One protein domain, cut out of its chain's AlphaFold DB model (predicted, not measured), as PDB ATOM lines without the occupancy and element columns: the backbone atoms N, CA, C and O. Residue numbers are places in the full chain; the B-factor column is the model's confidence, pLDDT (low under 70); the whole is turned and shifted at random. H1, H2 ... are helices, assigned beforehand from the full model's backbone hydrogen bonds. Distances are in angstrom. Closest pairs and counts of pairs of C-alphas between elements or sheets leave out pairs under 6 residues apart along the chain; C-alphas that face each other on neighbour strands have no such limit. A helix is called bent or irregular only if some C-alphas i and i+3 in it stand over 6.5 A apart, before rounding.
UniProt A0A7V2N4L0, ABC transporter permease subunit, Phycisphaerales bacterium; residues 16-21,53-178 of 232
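AT A GLANCE: This is residues 16 to 21 and 53 to 178 of the 232 residues of the protein "ABC transporter permease subunit" of Phycisphaerales bacterium (UniProt A0A7V2N4L0). Two clumps of helices are joined by a long shaft of two helix arms, H3b and H5b, side by side and running opposite ways. At one end H2, H3a and H6 pack together, with H1 on H2; at the other, H4 and H5a form a small head. The printed part has 132 residues with six named helices, H1 to H6 in order, and is all helix. It is loose, with a radius of gyration of the C-alphas of 20.5 A, and spans 61 by 40 by 26 A.

HOW THE PARTS SIT: H1, residues 16 to 21, touches residues 56 to 60 alone of H2, residues 54 to 73; the closest C-alphas, of Trp 18 and Phe 59, are 7.0 A apart. H3, residues 81 to 105, and H5, residues 122 to 151, were each assigned as one helix by hydrogen bonds but are bent: C-alphas 91 and 94 are 6.5 A apart, C-alphas 133 and 136 7.7 A. H3a, residues 81 to 91, touches H2, closest at the C-alphas of Ala 66 and Asn 83, 6.7 A. H3b, residues 94 to 105, touches H5b, residues 136 to 151, at a shallow tilt of 21 degrees, opposite ways; the closest C-alphas, of Ala 103 and Gly 137, are 5.0 A apart. H4, residues 109 to 117, touches H5a, residues 122 to 133, closest at the C-alphas of Ser 115 and Thr 125, 6.0 A. H5a is irregular: C-alphas 128 and 131 are 6.50 A apart. H6, residues 153 to 160, touches H3a, and touches H2 at residues 54 to 62 alone, closest at the C-alphas of Gly 58 and Val 155, 4.4 A. Every O i to N i+4 pair is within hydrogen-bond range in H1, H3a, H3b, H4, H5b and H6, against 14 of 16 in H2 and 6 of 8 in H5a.

IN THESE COORDINATES: H1 begins at C-alpha 16, (187.196, 80.079, 11.175), and H6 ends at C-alpha 160, (164.018, 78.142, 14.441). From first to last C-alpha H2 measures 25.6 A, H5b 22.7 A and H3b 16.5 A.

THE WHOLE: The C-alphas of Gly 117 and Gly 164, the two farthest apart, are 62.6 A apart. Residues 22 to 52 are not printed, and C-alphas 21 and 53 are 9.9 A apart across the cut. Of the links printed whole, none is long. Residues 16 to 21, 53, 76, 164 to 168 and 170 have pLDDT under 70.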
ATOM      1  N   ASN A  16     186.263  81.162  11.504       54.03
ATOM      2  CA  ASN A  16     187.196  80.079  11.175       54.03
ATOM      3  C   ASN A  16     186.555  78.708  11.380       54.03
ATOM      4  O   ASN A  16     186.706  77.825  10.534       54.03
ATOM      5  N   VAL A  17     185.790  78.552  12.463       59.16
ATOM      6  CA  VAL A  17     185.001  77.341  12.733       59.16
ATOM      7  C   VAL A  17     183.991  77.112  11.606       59.16
ATOM      8  O   VAL A  17     183.927  76.019  11.044       59.16
ATOM      9  N   TRP A  18     183.288  78.169  11.188       58.06
ATOM     10  CA  TRP A  18     182.357  78.140  10.059       58.06
ATOM     11  C   TRP A  18     183.031  77.715   8.744       58.06
ATOM     12  O   TRP A  18     182.557  76.805   8.062       58.06
ATOM     13  N   CYS A  19     184.184  78.303   8.413       52.22
ATOM     14  CA  CYS A  19     184.932  77.983   7.196       52.22
ATOM     15  C   CYS A  19     185.428  76.520   7.164       52.22
ATOM     16  O   CYS A  19     185.355  75.858   6.122       52.22
ATOM     17  N   VAL A  20     185.883  75.981   8.300       58.41
ATOM     18  CA  VAL A  20     186.351  74.587   8.415       58.41
ATOM     19  C   VAL A  20     185.200  73.580   8.279       58.41
ATOM     20  O   VAL A  20     185.319  72.649   7.478       58.41
ATOM     21  N   LEU A  21     184.078  73.785   8.979       58.22
ATOM     22  CA  LEU A  21     182.892  72.912   8.907       58.22
ATOM     23  C   LEU A  21     182.276  72.893   7.500       58.22
ATOM     24  O   LEU A  21     181.964  71.829   6.960       58.22
ATOM     25  N   SER A  53     177.093  74.272   1.040       65.50
ATOM     26  CA  SER A  53     176.189  73.271   1.633       65.50
ATOM     27  C   SER A  53     175.186  73.989   2.527       65.50
ATOM     28  O   SER A  53     175.533  74.975   3.174       65.50
ATOM     29  N   THR A  54     173.943  73.533   2.572       72.94
ATOM     30  CA  THR A  54     172.879  74.236   3.296       72.94
ATOM     31  C   THR A  54     173.101  74.272   4.802       72.94
ATOM     32  O   THR A  54     172.791  75.272   5.442       72.94
ATOM     33  N   ASP A  55     173.840  73.305   5.336       76.25
ATOM     34  CA  ASP A  55     174.380  73.313   6.701       76.25
ATOM     35  C   ASP A  55     175.140  74.613   7.021       76.25
ATOM     36  O   ASP A  55     174.974  75.194   8.091       76.25
ATOM     37  N   CYS A  56     175.929  75.127   6.070       79.44
ATOM     38  CA  CYS A  56     176.672  76.378   6.229       79.44
ATOM     39  C   CYS A  56     175.757  77.566   6.472       79.44
ATOM     40  O   CYS A  56     176.055  78.418   7.306       79.44
ATOM     41  N   TYR A  57     174.642  77.622   5.747       80.00
ATOM     42  CA  TYR A  57     173.650  78.671   5.923       80.00
ATOM     43  C   TYR A  57     172.981  78.572   7.294       80.00
ATOM     44  O   TYR A  57     172.819  79.598   7.951       80.00
ATOM     45  N   GLY A  58     172.692  77.356   7.769       82.00
ATOM     46  CA  GLY A  58     172.190  77.121   9.126       82.00
ATOM     47  C   GLY A  58     173.156  77.613  10.210       82.00
ATOM     48  O   GLY A  58     172.767  78.387  11.082       82.00
ATOM     49  N   PHE A  59     174.441  77.256  10.123       81.50
ATOM     50  CA  PHE A  59     175.451  77.741  11.073       81.50
ATOM     51  C   PHE A  59     175.660  79.255  11.000       81.50
ATOM     52  O   PHE A  59     175.796  79.901  12.036       81.50
ATOM     53  N   PHE A  60     175.663  79.839   9.800       83.25
ATOM     54  CA  PHE A  60     175.774  81.290   9.631       83.25
ATOM     55  C   PHE A  60     174.620  82.020  10.330       83.25
ATOM     56  O   PHE A  60     174.822  83.040  10.989       83.25
ATOM     57  N   ALA A  61     173.413  81.466  10.243       82.00
ATOM     58  CA  ALA A  61     172.239  82.050  10.867       82.00
ATOM     59  C   ALA A  61     172.292  82.046  12.392       82.00
ATOM     60  O   ALA A  61     171.857  83.002  13.021       82.00
ATOM     61  N   VAL A  62     172.848  80.998  12.998       80.88
ATOM     62  CA  VAL A  62     172.981  80.922  14.460       80.88
ATOM     63  C   VAL A  62     174.182  81.731  14.957       80.88
ATOM     64  O   VAL A  62     174.112  82.343  16.014       80.88
ATOM     65  N   LEU A  63     175.289  81.760  14.212       82.31
ATOM     66  CA  LEU A  63     176.526  82.399  14.675       82.31
ATOM     67  C   LEU A  63     176.603  83.897  14.376       82.31
ATOM     68  O   LEU A  63     177.298  84.614  15.089       82.31
ATOM     69  N   VAL A  64     175.947  84.361  13.312       83.62
ATOM     70  CA  VAL A  64     176.049  85.751  12.844       83.62
ATOM     71  C   VAL A  64     174.695  86.439  12.889       83.62
ATOM     72  O   VAL A  64     174.578  87.521  13.458       83.62
ATOM     73  N   VAL A  65     173.660  85.819  12.318       83.31
ATOM     74  CA  VAL A  65     172.346  86.471  12.197       83.31
ATOM     75  C   VAL A  65     171.627  86.532  13.542       83.31
ATOM     76  O   VAL A  65     171.080  87.573  13.877       83.31
ATOM     77  N   ALA A  66     171.663  85.461  14.334       81.94
ATOM     78  CA  ALA A  66     171.028  85.402  15.646       81.94
ATOM     79  C   ALA A  66     171.527  86.495  16.615       81.94
ATOM     80  O   ALA A  66     170.678  87.253  17.085       81.94
ATOM     81  N   PRO A  67     172.844  86.658  16.878       82.50
ATOM     82  CA  PRO A  67     173.314  87.734  17.755       82.50
ATOM     83  C   PRO A  67     173.039  89.119  17.162       82.50
ATOM     84  O   PRO A  67     172.563  90.001  17.866       82.50
ATOM     85  N   TRP A  68     173.214  89.298  15.846       84.00
ATOM     86  CA  TRP A  68     172.900  90.568  15.184       84.00
ATOM     87  C   TRP A  68     171.424  90.969  15.336       84.00
ATOM     88  O   TRP A  68     171.101  92.143  15.536       84.00
ATOM     89  N   LEU A  69     170.517  89.992  15.259       82.62
ATOM     90  CA  LEU A  69     169.084  90.214  15.413       82.62
ATOM     91  C   LEU A  69     168.720  90.539  16.869       82.62
ATOM     92  O   LEU A  69     167.857  91.384  17.097       82.62
ATOM     93  N   GLN A  70     169.390  89.915  17.840       81.56
ATOM     94  CA  GLN A  70     169.239  90.237  19.263       81.56
ATOM     95  C   GLN A  70     169.726  91.657  19.571       81.56
ATOM     96  O   GLN A  70     169.002  92.410  20.218       81.56
ATOM     97  N   ASP A  71     170.881  92.056  19.036       81.75
ATOM     98  CA  ASP A  71     171.460  93.386  19.259       81.75
ATOM     99  C   ASP A  71     170.634  94.505  18.601       81.75
ATOM    100  O   ASP A  71     170.515  95.601  19.147       81.75
ATOM    101  N   THR A  72     170.041  94.239  17.431       81.62
ATOM    102  CA  THR A  72     169.296  95.253  16.662       81.62
ATOM    103  C   THR A  72     167.839  95.384  17.106       81.62
ATOM    104  O   THR A  72     167.309  96.493  17.162       81.62
ATOM    105  N   PHE A  73     167.170  94.263  17.396       77.94
ATOM    106  CA  PHE A  73     165.729  94.227  17.680       77.94
ATOM    107  C   PHE A  73     165.391  93.907  19.141       77.94
ATOM    108  O   PHE A  73     164.216  93.923  19.504       77.94
ATOM    109  N   GLY A  74     166.386  93.626  19.989       72.31
ATOM    110  CA  GLY A  74     166.180  93.354  21.414       72.31
ATOM    111  C   GLY A  74     165.430  92.051  21.700       72.31
ATOM    112  O   GLY A  74     164.796  91.928  22.747       72.31
ATOM    113  N   PHE A  75     165.447  91.084  20.775       76.19
ATOM    114  CA  PHE A  75     164.762  89.808  20.978       76.19
ATOM    115  C   PHE A  75     165.428  88.984  22.086       76.19
ATOM    116  O   PHE A  75     166.651  88.877  22.160       76.19
ATOM    117  N   THR A  76     164.616  88.331  22.919       68.81
ATOM    118  CA  THR A  76     165.093  87.477  24.022       68.81
ATOM    119  C   THR A  76     165.800  86.217  23.531       68.81
ATOM    120  O   THR A  76     166.681  85.690  24.203       68.81
ATOM    121  N   THR A  77     165.439  85.749  22.338       72.88
ATOM    122  CA  THR A  77     165.959  84.524  21.731       72.88
ATOM    123  C   THR A  77     166.515  84.870  20.349       72.88
ATOM    124  O   THR A  77     165.963  85.720  19.657       72.88
ATOM    125  N   GLY A  78     167.650  84.288  19.955       70.75
ATOM    126  CA  GLY A  78     168.274  84.541  18.645       70.75
ATOM    127  C   GLY A  78     167.789  83.592  17.538       70.75
ATOM    128  O   GLY A  78     168.051  83.801  16.353       70.75
ATOM    129  N   VAL A  79     167.063  82.539  17.915       81.00
ATOM    130  CA  VAL A  79     166.582  81.466  17.033       81.00
ATOM    131  C   VAL A  79     165.062  81.528  16.901       81.00
ATOM    132  O   VAL A  79     164.328  80.809  17.573       81.00
ATOM    133  N   ASN A  80     164.581  82.435  16.052       84.88
ATOM    134  CA  ASN A  80     163.161  82.804  15.968       84.88
ATOM    135  C   ASN A  80     162.626  82.582  14.552       84.88
ATOM    136  O   ASN A  80     163.399  82.423  13.601       84.88
ATOM    137  N   VAL A  81     161.304  82.673  14.371       84.25
ATOM    138  CA  VAL A  81     160.690  82.602  13.029       84.25
ATOM    139  C   VAL A  81     161.224  83.695  12.108       84.25
ATOM    140  O   VAL A  81     161.468  83.432  10.933       84.25
ATOM    141  N   TRP A  82     161.477  84.896  12.637       85.31
ATOM    142  CA  TRP A  82     162.111  85.979  11.878       85.31
ATOM    143  C   TRP A  82     163.487  85.603  11.326       85.31
ATOM    144  O   TRP A  82     163.761  85.858  10.153       85.31
ATOM    145  N   ASN A  83     164.332  84.966  12.141       86.69
ATOM    146  CA  ASN A  83     165.660  84.525  11.716       86.69
ATOM    147  C   ASN A  83     165.543  83.461  10.609       86.69
ATOM    148  O   ASN A  83     166.139  83.594   9.538       86.69
ATOM    149  N   ALA A  84     164.685  82.457  10.816       86.56
ATOM    150  CA  ALA A  84     164.423  81.422   9.821       86.56
ATOM    151  C   ALA A  84     163.876  82.002   8.501       86.56
ATOM    152  O   ALA A  84     164.348  81.642   7.425       86.56
ATOM    153  N   GLY A  85     162.922  82.935   8.563       87.88
ATOM    154  CA  GLY A  85     162.329  83.576   7.389       87.88
ATOM    155  C   GLY A  85     163.327  84.421   6.596       87.88
ATOM    156  O   GLY A  85     163.386  84.307   5.370       87.88
ATOM    157  N   LEU A  86     164.150  85.224   7.279       87.50
ATOM    158  CA  LEU A  86     165.189  86.038   6.641       87.50
ATOM    159  C   LEU A  86     166.191  85.160   5.881       87.50
ATOM    160  O   LEU A  86     166.543  85.443   4.736       87.50
ATOM    161  N   LEU A  87     166.610  84.061   6.500       86.12
ATOM    162  CA  LEU A  87     167.564  83.128   5.921       86.12
ATOM    163  C   LEU A  87     167.001  82.399   4.696       86.12
ATOM    164  O   LEU A  87     167.670  82.314   3.662       86.12
ATOM    165  N   LEU A  88     165.753  81.927   4.783       87.06
ATOM    166  CA  LEU A  88     165.054  81.327   3.648       87.06
ATOM    167  C   LEU A  88     164.901  82.323   2.495       87.06
ATOM    168  O   LEU A  88     165.093  81.943   1.342       87.06
ATOM    169  N   ALA A  89     164.611  83.594   2.786       87.81
ATOM    170  CA  ALA A  89     164.510  84.630   1.765       87.81
ATOM    171  C   ALA A  89     165.848  84.835   1.039       87.81
ATOM    172  O   ALA A  89     165.891  84.767  -0.190       87.81
ATOM    173  N   VAL A  90     166.952  84.994   1.779       85.88
ATOM    174  CA  VAL A  90     168.298  85.149   1.196       85.88
ATOM    175  C   VAL A  90     168.671  83.952   0.315       85.88
ATOM    176  O   VAL A  90     169.273  84.134  -0.743       85.88
ATOM    177  N   MET A  91     168.273  82.737   0.699       81.25
ATOM    178  CA  MET A  91     168.540  81.528  -0.079       81.25
ATOM    179  C   MET A  91     167.625  81.368  -1.307       81.25
ATOM    180  O   MET A  91     168.065  80.891  -2.360       81.25
ATOM    181  N   ALA A  92     166.352  81.749  -1.200       85.62
ATOM    182  CA  ALA A  92     165.379  81.614  -2.283       85.62
ATOM    183  C   ALA A  92     165.654  82.599  -3.428       85.62
ATOM    184  O   ALA A  92     165.541  82.225  -4.596       85.62
ATOM    185  N   VAL A  93     166.073  83.828  -3.108       89.56
ATOM    186  CA  VAL A  93     166.339  84.911  -4.074       89.56
ATOM    187  C   VAL A  93     167.214  84.486  -5.263       89.56
ATOM    188  O   VAL A  93     166.753  84.643  -6.394       89.56
ATOM    189  N   PRO A  94     168.427  83.918  -5.090       84.56
ATOM    190  CA  PRO A  94     169.266  83.539  -6.229       84.56
ATOM    191  C   PRO A  94     168.617  82.466  -7.108       84.56
ATOM    192  O   PRO A  94     168.743  82.518  -8.328       84.56
ATOM    193  N   THR A  95     167.873  81.532  -6.510       84.69
ATOM    194  CA  THR A  95     167.147  80.497  -7.262       84.69
ATOM    195  C   THR A  95     166.047  81.121  -8.118       84.69
ATOM    196  O   THR A  95     165.927  80.804  -9.299       84.69
ATOM    197  N   ILE A  96     165.266  82.035  -7.538       90.00
ATOM    198  CA  ILE A  96     164.176  82.722  -8.237       90.00
ATOM    199  C   ILE A  96     164.732  83.567  -9.386       90.00
ATOM    200  O   ILE A  96     164.191  83.508 -10.487       90.00
ATOM    201  N   ILE A  97     165.820  84.312  -9.157       90.56
ATOM    202  CA  ILE A  97     166.438  85.169 -10.179       90.56
ATOM    203  C   ILE A  97     166.912  84.339 -11.373       90.56
ATOM    204  O   ILE A  97     166.572  84.685 -12.501       90.56
ATOM    205  N   SER A  98     167.635  83.236 -11.149       87.81
ATOM    206  CA  SER A  98     168.128  82.399 -12.252       87.81
ATOM    207  C   SER A  98     166.989  81.818 -13.092       87.81
ATOM    208  O   SER A  98     167.016  81.905 -14.314       87.81
ATOM    209  N   VAL A  99     165.939  81.302 -12.449       86.62
ATOM    210  CA  VAL A  99     164.799  80.715 -13.173       86.62
ATOM    211  C   VAL A  99     163.964  81.798 -13.874       86.62
ATOM    212  O   VAL A  99     163.427  81.575 -14.960       86.62
ATOM    213  N   ALA A 100     163.862  82.993 -13.291       90.50
ATOM    214  CA  ALA A 100     163.198  84.126 -13.927       90.50
ATOM    215  C   ALA A 100     163.981  84.645 -15.148       90.50
ATOM    216  O   ALA A 100     163.368  85.017 -16.149       90.50
ATOM    217  N   GLU A 101     165.315  84.645 -15.099       89.69
ATOM    218  CA  GLU A 101     166.173  85.011 -16.231       89.69
ATOM    219  C   GLU A 101     166.008  84.035 -17.402       89.69
ATOM    220  O   GLU A 101     165.867  84.470 -18.552       89.69
ATOM    221  N   ASP A 102     165.912  82.736 -17.112       89.25
ATOM    222  CA  ASP A 102     165.610  81.707 -18.112       89.25
ATOM    223  C   ASP A 102     164.232  81.946 -18.756       89.25
ATOM    224  O   ASP A 102     164.087  81.909 -19.981       89.25
ATOM    225  N   ALA A 103     163.220  82.286 -17.950       88.25
ATOM    226  CA  ALA A 103     161.877  82.601 -18.439       88.25
ATOM    227  C   ALA A 103     161.833  83.862 -19.325       88.25
ATOM    228  O   ALA A 103     161.132  83.888 -20.338       88.25
ATOM    229  N   LEU A 104     162.581  84.909 -18.972       88.94
ATOM    230  CA  LEU A 104     162.675  86.147 -19.756       88.94
ATOM    231  C   LEU A 104     163.442  85.944 -21.070       88.94
ATOM    232  O   LEU A 104     163.124  86.575 -22.083       88.94
ATOM    233  N   SER A 105     164.449  85.073 -21.052       87.38
ATOM    234  CA  SER A 105     165.264  84.723 -22.218       87.38
ATOM    235  C   SER A 105     164.528  83.807 -23.195       87.38
ATOM    236  O   SER A 105     164.790  83.865 -24.394       87.38
ATOM    237  N   ALA A 106     163.552  83.032 -22.713       86.69
ATOM    238  CA  ALA A 106     162.665  82.228 -23.551       86.69
ATOM    239  C   ALA A 106     161.717  83.073 -24.428       86.69
ATOM    240  O   ALA A 106     161.178  82.571 -25.416       86.69
ATOM    241  N   VAL A 107     161.512  84.360 -24.108       87.69
ATOM    242  CA  VAL A 107     160.757  85.276 -24.976       87.69
ATOM    243  C   VAL A 107     161.579  85.559 -26.235       87.69
ATOM    244  O   VAL A 107     162.585  86.270 -26.187       87.69
ATOM    245  N   GLY A 108     161.128  85.007 -27.364       83.75
ATOM    246  CA  GLY A 108     161.816  85.081 -28.652       83.75
ATOM    247  C   GLY A 108     162.175  86.505 -29.094       83.75
ATOM    248  O   GLY A 108     161.455  87.472 -28.825       83.75
ATOM    249  N   ARG A 109     163.299  86.624 -29.813       85.69
ATOM    250  CA  ARG A 109     163.826  87.906 -30.318       85.69
ATOM    251  C   ARG A 109     162.847  88.636 -31.236       85.69
ATOM    252  O   ARG A 109     162.782  89.858 -31.167       85.69
ATOM    253  N   GLU A 110     162.037  87.896 -31.986       89.31
ATOM    254  CA  GLU A 110     161.010  88.427 -32.890       89.31
ATOM    255  C   GLU A 110     160.067  89.424 -32.193       89.31
ATOM    256  O   GLU A 110     159.855  90.526 -32.691       89.31
ATOM    257  N   ARG A 111     159.579  89.113 -30.981       87.25
ATOM    258  CA  ARG A 111     158.700  90.030 -30.228       87.25
ATOM    259  C   ARG A 111     159.407  91.317 -29.804       87.25
ATOM    260  O   ARG A 111     158.780  92.373 -29.714       87.25
ATOM    261  N   ARG A 112     160.715  91.242 -29.542       88.94
ATOM    262  CA  ARG A 112     161.530  92.416 -29.199       88.94
ATOM    263  C   ARG A 112     161.776  93.273 -30.442       88.94
ATOM    264  O   ARG A 112     161.616  94.484 -30.371       88.94
ATOM    265  N   GLU A 113     162.100  92.649 -31.571       90.50
ATOM    266  CA  GLU A 113     162.352  93.317 -32.855       90.50
ATOM    267  C   GLU A 113     161.084  93.984 -33.415       90.50
ATOM    268  O   GLU A 113     161.148  95.142 -33.820       90.50
ATOM    269  N   ALA A 114     159.916  93.340 -33.306       91.19
ATOM    270  CA  ALA A 114     158.627  93.944 -33.655       91.19
ATOM    271  C   ALA A 114     158.320  95.202 -32.822       91.19
ATOM    272  O   ALA A 114     157.848  96.206 -33.351       91.19
ATOM    273  N   SER A 115     158.647  95.181 -31.526       91.00
ATOM    274  CA  SER A 115     158.465  96.346 -30.647       91.00
ATOM    275  C   SER A 115     159.401  97.497 -31.023       91.00
ATOM    276  O   SER A 115     158.978  98.650 -31.065       91.00
ATOM    277  N   TYR A 116     160.663  97.195 -31.352       93.38
ATOM    278  CA  TYR A 116     161.606  98.206 -31.837       93.38
ATOM    279  C   TYR A 116     161.191  98.787 -33.195       93.38
ATOM    280  O   TYR A 116     161.375  99.982 -33.415       93.38
ATOM    281  N   GLY A 117     160.575  97.988 -34.074       92.62
ATOM    282  CA  GLY A 117     160.013  98.451 -35.349       92.62
ATOM    283  C   GLY A 117     158.845  99.431 -35.196       92.62
ATOM    284  O   GLY A 117     158.648 100.286 -36.053       92.62
ATOM    285  N   LEU A 118     158.118  99.366 -34.075       92.00
ATOM    286  CA  LEU A 118     157.064 100.321 -33.705       92.00
ATOM    287  C   LEU A 118     157.608 101.596 -33.028       92.00
ATOM    288  O   LEU A 118     156.828 102.424 -32.564       92.00
ATOM    289  N   GLY A 119     158.933 101.758 -32.941       92.50
ATOM    290  CA  GLY A 119     159.574 102.907 -32.296       92.50
ATOM    291  C   GLY A 119     159.615 102.835 -30.766       92.50
ATOM    292  O   GLY A 119     159.917 103.839 -30.124       92.50
ATOM    293  N   ALA A 120     159.328 101.676 -30.160       92.25
ATOM    294  CA  ALA A 120     159.343 101.532 -28.706       92.25
ATOM    295  C   ALA A 120     160.768 101.588 -28.133       92.25
ATOM    296  O   ALA A 120     161.720 101.015 -28.675       92.25
ATOM    297  N   THR A 121     160.913 102.234 -26.976       94.75
ATOM    298  CA  THR A 121     162.188 102.275 -26.249       94.75
ATOM    299  C   THR A 121     162.512 100.925 -25.592       94.75
ATOM    300  O   THR A 121     161.629 100.108 -25.333       94.75
ATOM    301  N   ARG A 122     163.789 100.671 -25.254       89.38
ATOM    302  CA  ARG A 122     164.197  99.417 -24.575       89.38
ATOM    303  C   ARG A 122     163.430  99.164 -23.272       89.38
ATOM    304  O   ARG A 122     163.076  98.020 -22.993       89.38
ATOM    305  N   ALA A 123     163.173 100.217 -22.493       91.12
ATOM    306  CA  ALA A 123     162.427 100.122 -21.241       91.12
ATOM    307  C   ALA A 123     160.952  99.764 -21.485       91.12
ATOM    308  O   ALA A 123     160.400  98.910 -20.792       91.12
ATOM    309  N   GLU A 124     160.327 100.348 -22.510       92.38
ATOM    310  CA  GLU A 124     158.946 100.029 -22.873       92.38
ATOM    311  C   GLU A 124     158.796  98.616 -23.420       92.38
ATOM    312  O   GLU A 124     157.880  97.913 -23.004       92.38
ATOM    313  N   THR A 125     159.707  98.158 -24.280       92.88
ATOM    314  CA  THR A 125     159.704  96.776 -24.777       92.88
ATOM    315  C   THR A 125     159.826  95.780 -23.622       92.88
ATOM    316  O   THR A 125     159.124  94.767 -23.593       92.88
ATOM    317  N   LEU A 126     160.669  96.071 -22.625       90.50
ATOM    318  CA  LEU A 126     160.810  95.211 -21.452       90.50
ATOM    319  C   LEU A 126     159.513  95.159 -20.630       90.50
ATOM    320  O   LEU A 126     159.017  94.072 -20.345       90.50
ATOM    321  N   LEU A 127     158.947  96.316 -20.281       91.00
ATOM    322  CA  LEU A 127     157.800  96.410 -19.373       91.00
ATOM    323  C   LEU A 127     156.464  96.037 -20.030       91.00
ATOM    324  O   LEU A 127     155.649  95.368 -19.401       91.00
ATOM    325  N   LYS A 128     156.224  96.456 -21.277       89.31
ATOM    326  CA  LYS A 128     154.934  96.281 -21.969       89.31
ATOM    327  C   LYS A 128     154.851  95.003 -22.802       89.31
ATOM    328  O   LYS A 128     153.744  94.564 -23.088       89.31
ATOM    329  N   VAL A 129     155.980  94.400 -23.190       90.44
ATOM    330  CA  VAL A 129     155.982  93.228 -24.088       90.44
ATOM    331  C   VAL A 129     156.631  92.015 -23.436       90.44
ATOM    332  O   VAL A 129     156.000  90.964 -23.335       90.44
ATOM    333  N   VAL A 130     157.867  92.140 -22.944       91.12
ATOM    334  CA  VAL A 130     158.614  90.990 -22.404       91.12
ATOM    335  C   VAL A 130     158.069  90.540 -21.044       91.12
ATOM    336  O   VAL A 130     157.778  89.359 -20.878       91.12
ATOM    337  N   MET A 131     157.877  91.458 -20.094       90.69
ATOM    338  CA  MET A 131     157.336  91.164 -18.757       90.69
ATOM    339  C   MET A 131     155.967  90.458 -18.790       90.69
ATOM    340  O   MET A 131     155.838  89.400 -18.170       90.69
ATOM    341  N   PRO A 132     154.945  90.951 -19.522       88.06
ATOM    342  CA  PRO A 132     153.659  90.260 -19.593       88.06
ATOM    343  C   PRO A 132     153.733  88.945 -20.373       88.06
ATOM    344  O   PRO A 132     153.034  87.999 -20.011       88.06
ATOM    345  N   ALA A 133     154.597  88.834 -21.389       88.62
ATOM    346  CA  ALA A 133     154.807  87.574 -22.100       88.62
ATOM    347  C   ALA A 133     155.478  86.503 -21.219       88.62
ATOM    348  O   ALA A 133     155.146  85.326 -21.336       88.62
ATOM    349  N   ALA A 134     156.382  86.900 -20.319       90.19
ATOM    350  CA  ALA A 134     157.100  86.001 -19.413       90.19
ATOM    351  C   ALA A 134     156.382  85.758 -18.071       90.19
ATOM    352  O   ALA A 134     156.881  84.992 -17.245       90.19
ATOM    353  N   ARG A 135     155.207  86.365 -17.833       88.31
ATOM    354  CA  ARG A 135     154.510  86.337 -16.531       88.31
ATOM    355  C   ARG A 135     154.316  84.927 -15.964       88.31
ATOM    356  O   ARG A 135     154.531  84.710 -14.777       88.31
ATOM    357  N   SER A 136     153.954  83.955 -16.804       87.56
ATOM    358  CA  SER A 136     153.734  82.569 -16.371       87.56
ATOM    359  C   SER A 136     155.037  81.881 -15.962       87.56
ATOM    360  O   SER A 136     155.028  81.043 -15.067       87.56
ATOM    361  N   GLY A 137     156.155  82.250 -16.592       87.94
ATOM    362  CA  GLY A 137     157.482  81.759 -16.232       87.94
ATOM    363  C   GLY A 137     158.004  82.388 -14.939       87.94
ATOM    364  O   GLY A 137     158.556  81.677 -14.109       87.94
ATOM    365  N   ILE A 138     157.745  83.679 -14.706       90.56
ATOM    366  CA  ILE A 138     158.097  84.355 -13.445       90.56
ATOM    367  C   ILE A 138     157.321  83.747 -12.267       90.56
ATOM    368  O   ILE A 138     157.907  83.458 -11.227       90.56
ATOM    369  N   VAL A 139     156.019  83.481 -12.433       89.75
ATOM    370  CA  VAL A 139     155.215  82.802 -11.399       89.75
ATOM    371  C   VAL A 139     155.767  81.403 -11.103       89.75
ATOM    372  O   VAL A 139     155.913  81.037  -9.937       89.75
ATOM    373  N   ALA A 140     156.141  80.642 -12.136       87.75
ATOM    374  CA  ALA A 140     156.775  79.336 -11.960       87.75
ATOM    375  C   ALA A 140     158.137  79.434 -11.246       87.75
ATOM    376  O   ALA A 140     158.426  78.606 -10.385       87.75
ATOM    377  N   ALA A 141     158.942  80.459 -11.544       89.69
ATOM    378  CA  ALA A 141     160.226  80.713 -10.891       89.69
ATOM    379  C   ALA A 141     160.072  80.953  -9.382       89.69
ATOM    380  O   ALA A 141     160.808  80.372  -8.584       89.69
ATOM    381  N   VAL A 142     159.087  81.765  -8.984       90.62
ATOM    382  CA  VAL A 142     158.793  82.047  -7.569       90.62
ATOM    383  C   VAL A 142     158.334  80.783  -6.844       90.62
ATOM    384  O   VAL A 142     158.853  80.468  -5.775       90.62
ATOM    385  N   LEU A 143     157.412  80.022  -7.439       87.81
ATOM    386  CA  LEU A 143     156.921  78.770  -6.854       87.81
ATOM    387  C   LEU A 143     158.045  77.742  -6.687       87.81
ATOM    388  O   LEU A 143     158.186  77.159  -5.613       87.81
ATOM    389  N   LEU A 144     158.889  77.571  -7.705       85.00
ATOM    390  CA  LEU A 144     160.025  76.652  -7.652       85.00
ATOM    391  C   LEU A 144     161.059  77.079  -6.598       85.00
ATOM    392  O   LEU A 144     161.590  76.235  -5.873       85.00
ATOM    393  N   GLY A 145     161.316  78.383  -6.471       86.06
ATOM    394  CA  GLY A 145     162.178  78.937  -5.427       86.06
ATOM    395  C   GLY A 145     161.647  78.674  -4.016       86.06
ATOM    396  O   GLY A 145     162.411  78.252  -3.148       86.06
ATOM    397  N   MET A 146     160.339  78.843  -3.795       86.19
ATOM    398  CA  MET A 146     159.702  78.530  -2.510       86.19
ATOM    399  C   MET A 146     159.778  77.036  -2.181       86.19
ATOM    400  O   MET A 146     160.139  76.680  -1.063       86.19
ATOM    401  N   MET A 147     159.512  76.153  -3.148       83.38
ATOM    402  CA  MET A 147     159.634  74.702  -2.947       83.38
ATOM    403  C   MET A 147     161.060  74.294  -2.579       83.38
ATOM    404  O   MET A 147     161.255  73.453  -1.702       83.38
ATOM    405  N   ARG A 148     162.064  74.921  -3.207       83.81
ATOM    406  CA  ARG A 148     163.466  74.700  -2.850       83.81
ATOM    407  C   ARG A 148     163.739  75.126  -1.411       83.81
ATOM    408  O   ARG A 148     164.338  74.356  -0.678       83.81
ATOM    409  N   ALA A 149     163.278  76.307  -1.006       82.50
ATOM    410  CA  ALA A 149     163.472  76.815   0.350       82.50
ATOM    411  C   ALA A 149     162.817  75.909   1.411       82.50
ATOM    412  O   ALA A 149     163.432  75.611   2.430       82.50
ATOM    413  N   ILE A 150     161.605  75.406   1.149       79.81
ATOM    414  CA  ILE A 150     160.896  74.468   2.040       79.81
ATOM    415  C   ILE A 150     161.662  73.144   2.185       79.81
ATOM    416  O   ILE A 150     161.675  72.552   3.264       79.81
ATOM    417  N   GLY A 151     162.310  72.685   1.110       75.38
ATOM    418  CA  GLY A 151     163.110  71.459   1.101       75.38
ATOM    419  C   GLY A 151     164.397  71.536   1.928       75.38
ATOM    420  O   GLY A 151     164.974  70.498   2.246       75.38
ATOM    421  N   GLU A 152     164.836  72.732   2.318       81.38
ATOM    422  CA  GLU A 152     166.042  72.949   3.123       81.38
ATOM    423  C   GLU A 152     165.684  72.914   4.613       81.38
ATOM    424  O   GLU A 152     165.813  73.882   5.364       81.38
ATOM    425  N   THR A 153     165.182  71.761   5.053       80.75
ATOM    426  CA  THR A 153     164.619  71.563   6.396       80.75
ATOM    427  C   THR A 153     165.661  71.658   7.506       80.75
ATOM    428  O   THR A 153     165.326  72.039   8.625       80.75
ATOM    429  N   MET A 154     166.927  71.365   7.206       82.31
ATOM    430  CA  MET A 154     168.029  71.473   8.166       82.31
ATOM    431  C   MET A 154     168.354  72.929   8.511       82.31
ATOM    432  O   MET A 154     168.632  73.253   9.663       82.31
ATOM    433  N   VAL A 155     168.246  73.825   7.530       84.00
ATOM    434  CA  VAL A 155     168.459  75.262   7.723       84.00
ATOM    435  C   VAL A 155     167.406  75.826   8.675       84.00
ATOM    436  O   VAL A 155     167.735  76.512   9.642       84.00
ATOM    437  N   VAL A 156     166.139  75.477   8.434       85.00
ATOM    438  CA  VAL A 156     165.013  75.899   9.279       85.00
ATOM    439  C   VAL A 156     165.111  75.292  10.673       85.00
ATOM    440  O   VAL A 156     164.854  75.988  11.650       85.00
ATOM    441  N   TRP A 157     165.517  74.024  10.781       85.50
ATOM    442  CA  TRP A 157     165.745  73.365  12.066       85.50
ATOM    443  C   TRP A 157     166.730  74.170  12.926       85.50
ATOM    444  O   TRP A 157     166.398  74.539  14.053       85.50
ATOM    445  N   MET A 158     167.897  74.519  12.379       83.75
ATOM    446  CA  MET A 158     168.914  75.272  13.118       83.75
ATOM    447  C   MET A 158     168.474  76.708  13.442       83.75
ATOM    448  O   MET A 158     168.724  77.189  14.544       83.75
ATOM    449  N   ALA A 159     167.800  77.391  12.512       84.25
ATOM    450  CA  ALA A 159     167.414  78.793  12.685       84.25
ATOM    451  C   ALA A 159     166.186  79.003  13.594       84.25
ATOM    452  O   ALA A 159     166.073  80.056  14.218       84.25
ATOM    453  N   ALA A 160     165.269  78.031  13.677       82.44
ATOM    454  CA  ALA A 160     164.018  78.142  14.441       82.44
ATOM    455  C   ALA A 160     164.124  77.673  15.908       82.44
ATOM    456  O   ALA A 160     163.191  77.874  16.684       82.44
ATOM    457  N   GLY A 161     165.237  77.038  16.293       77.50
ATOM    458  CA  GLY A 161     165.575  76.752  17.694       77.50
ATOM    459  C   GLY A 161     164.872  75.553  18.337       77.50
ATOM    460  O   GLY A 161     165.195  75.216  19.470       77.50
ATOM    461  N   MET A 162     163.939  74.887  17.643       79.38
ATOM    462  CA  MET A 162     163.224  73.688  18.127       79.38
ATOM    463  C   MET A 162     162.477  73.837  19.457       79.38
ATOM    464  O   MET A 162     162.149  72.840  20.103       79.38
ATOM    465  N   ALA A 163     162.143  75.054  19.877       77.25
ATOM    466  CA  ALA A 163     161.390  75.221  21.110       77.25
ATOM    467  C   ALA A 163     159.962  74.685  20.935       77.25
ATOM    468  O   ALA A 163     159.228  75.099  20.039       77.25
ATOM    469  N   GLY A 164     159.547  73.777  21.821       66.25
ATOM    470  CA  GLY A 164     158.177  73.259  21.896       66.25
ATOM    471  C   GLY A 164     157.177  74.232  22.524       66.25
ATOM    472  O   GLY A 164     156.211  73.779  23.130       66.25
ATOM    473  N   GLN A 165     157.427  75.540  22.443       68.25
ATOM    474  CA  GLN A 165     156.533  76.558  22.978       68.25
ATOM    475  C   GLN A 165     155.644  77.077  21.853       68.25
ATOM    476  O   GLN A 165     156.120  77.410  20.769       68.25
ATOM    477  N   ILE A 166     154.336  77.109  22.098       66.19
ATOM    478  CA  ILE A 166     153.394  77.738  21.178       66.19
ATOM    479  C   ILE A 166     153.458  79.241  21.472       66.19
ATOM    480  O   ILE A 166     153.183  79.615  22.613       66.19
ATOM    481  N   PRO A 167     153.818  80.098  20.499       65.75
ATOM    482  CA  PRO A 167     153.831  81.537  20.713       65.75
ATOM    483  C   PRO A 167     152.450  82.019  21.159       65.75
ATOM    484  O   PRO A 167     151.445  81.827  20.470       65.75
ATOM    485  N   THR A 168     152.403  82.643  22.331       68.44
ATOM    486  CA  THR A 168     151.229  83.337  22.859       68.44
ATOM    487  C   THR A 168     151.582  84.821  22.949       68.44
ATOM    488  O   THR A 168     152.343  85.177  23.850       68.44
ATOM    489  N   PRO A 169     151.084  85.712  22.072       77.50
ATOM    490  CA  PRO A 169     150.044  85.556  21.045       77.50
ATOM    491  C   PRO A 169     150.513  84.886  19.737       77.50
ATOM    492  O   PRO A 169     151.694  84.890  19.410       77.50
ATOM    493  N   TRP A 170     149.572  84.358  18.942       69.19
ATOM    494  CA  TRP A 170     149.858  83.553  17.738       69.19
ATOM    495  C   TRP A 170     150.600  84.292  16.611       69.19
ATOM    496  O   TRP A 170     151.136  83.653  15.709       69.19
ATOM    497  N   TRP A 171     150.627  85.626  16.646       72.94
ATOM    498  CA  TRP A 171     151.361  86.468  15.695       72.94
ATOM    499  C   TRP A 171     152.764  86.852  16.177       72.94
ATOM    500  O   TRP A 171     153.466  87.579  15.472       72.94
ATOM    501  N   ASP A 172     153.185  86.416  17.366       76.81
ATOM    502  CA  ASP A 172     154.520  86.723  17.864       76.81
ATOM    503  C   ASP A 172     155.581  85.838  17.188       76.81
ATOM    504  O   ASP A 172     155.888  84.722  17.602       76.81
ATOM    505  N   LEU A 173     156.145  86.369  16.104       74.19
ATOM    506  CA  LEU A 173     157.215  85.754  15.315       74.19
ATOM    507  C   LEU A 173     158.600  85.862  15.986       74.19
ATOM    508  O   LEU A 173     159.588  85.365  15.435       74.19
ATOM    509  N   SER A 174     158.698  86.538  17.139       76.25
ATOM    510  CA  SER A 174     159.937  86.639  17.925       76.25
ATOM    511  C   SER A 174     160.213  85.398  18.776       76.25
ATOM    512  O   SER A 174     161.308  85.241  19.303       76.25
ATOM    513  N   GLN A 175     159.249  84.487  18.876       78.75
ATOM    514  CA  GLN A 175     159.402  83.233  19.598       78.75
ATOM    515  C   GLN A 175     160.033  82.155  18.704       78.75
ATOM    516  O   GLN A 175     159.916  82.161  17.471       78.75
ATOM    517  N   SER A 176     160.700  81.203  19.345       83.06
ATOM    518  CA  SER A 176     161.202  79.986  18.711       83.06
ATOM    519  C   SER A 176     160.052  79.020  18.430       83.06
ATOM    520  O   SER A 176     159.101  78.940  19.205       83.06
ATOM    521  N   VAL A 177     160.135  78.270  17.332       84.00
ATOM    522  CA  VAL A 177     159.051  77.376  16.891       84.00
ATOM    523  C   VAL A 177     159.627  76.026  16.498       84.00
ATOM    524  O   VAL A 177     160.773  75.921  16.056       84.00
ATOM    525  N   ARG A 178     158.819  74.973  16.636       86.50
ATOM    526  CA  ARG A 178     159.197  73.608  16.268       86.50
ATOM    527  C   ARG A 178     158.579  73.193  14.924       86.50
ATOM    528  O   ARG A 178     157.391  72.876  14.877       86.50
TER     529      ARG A 178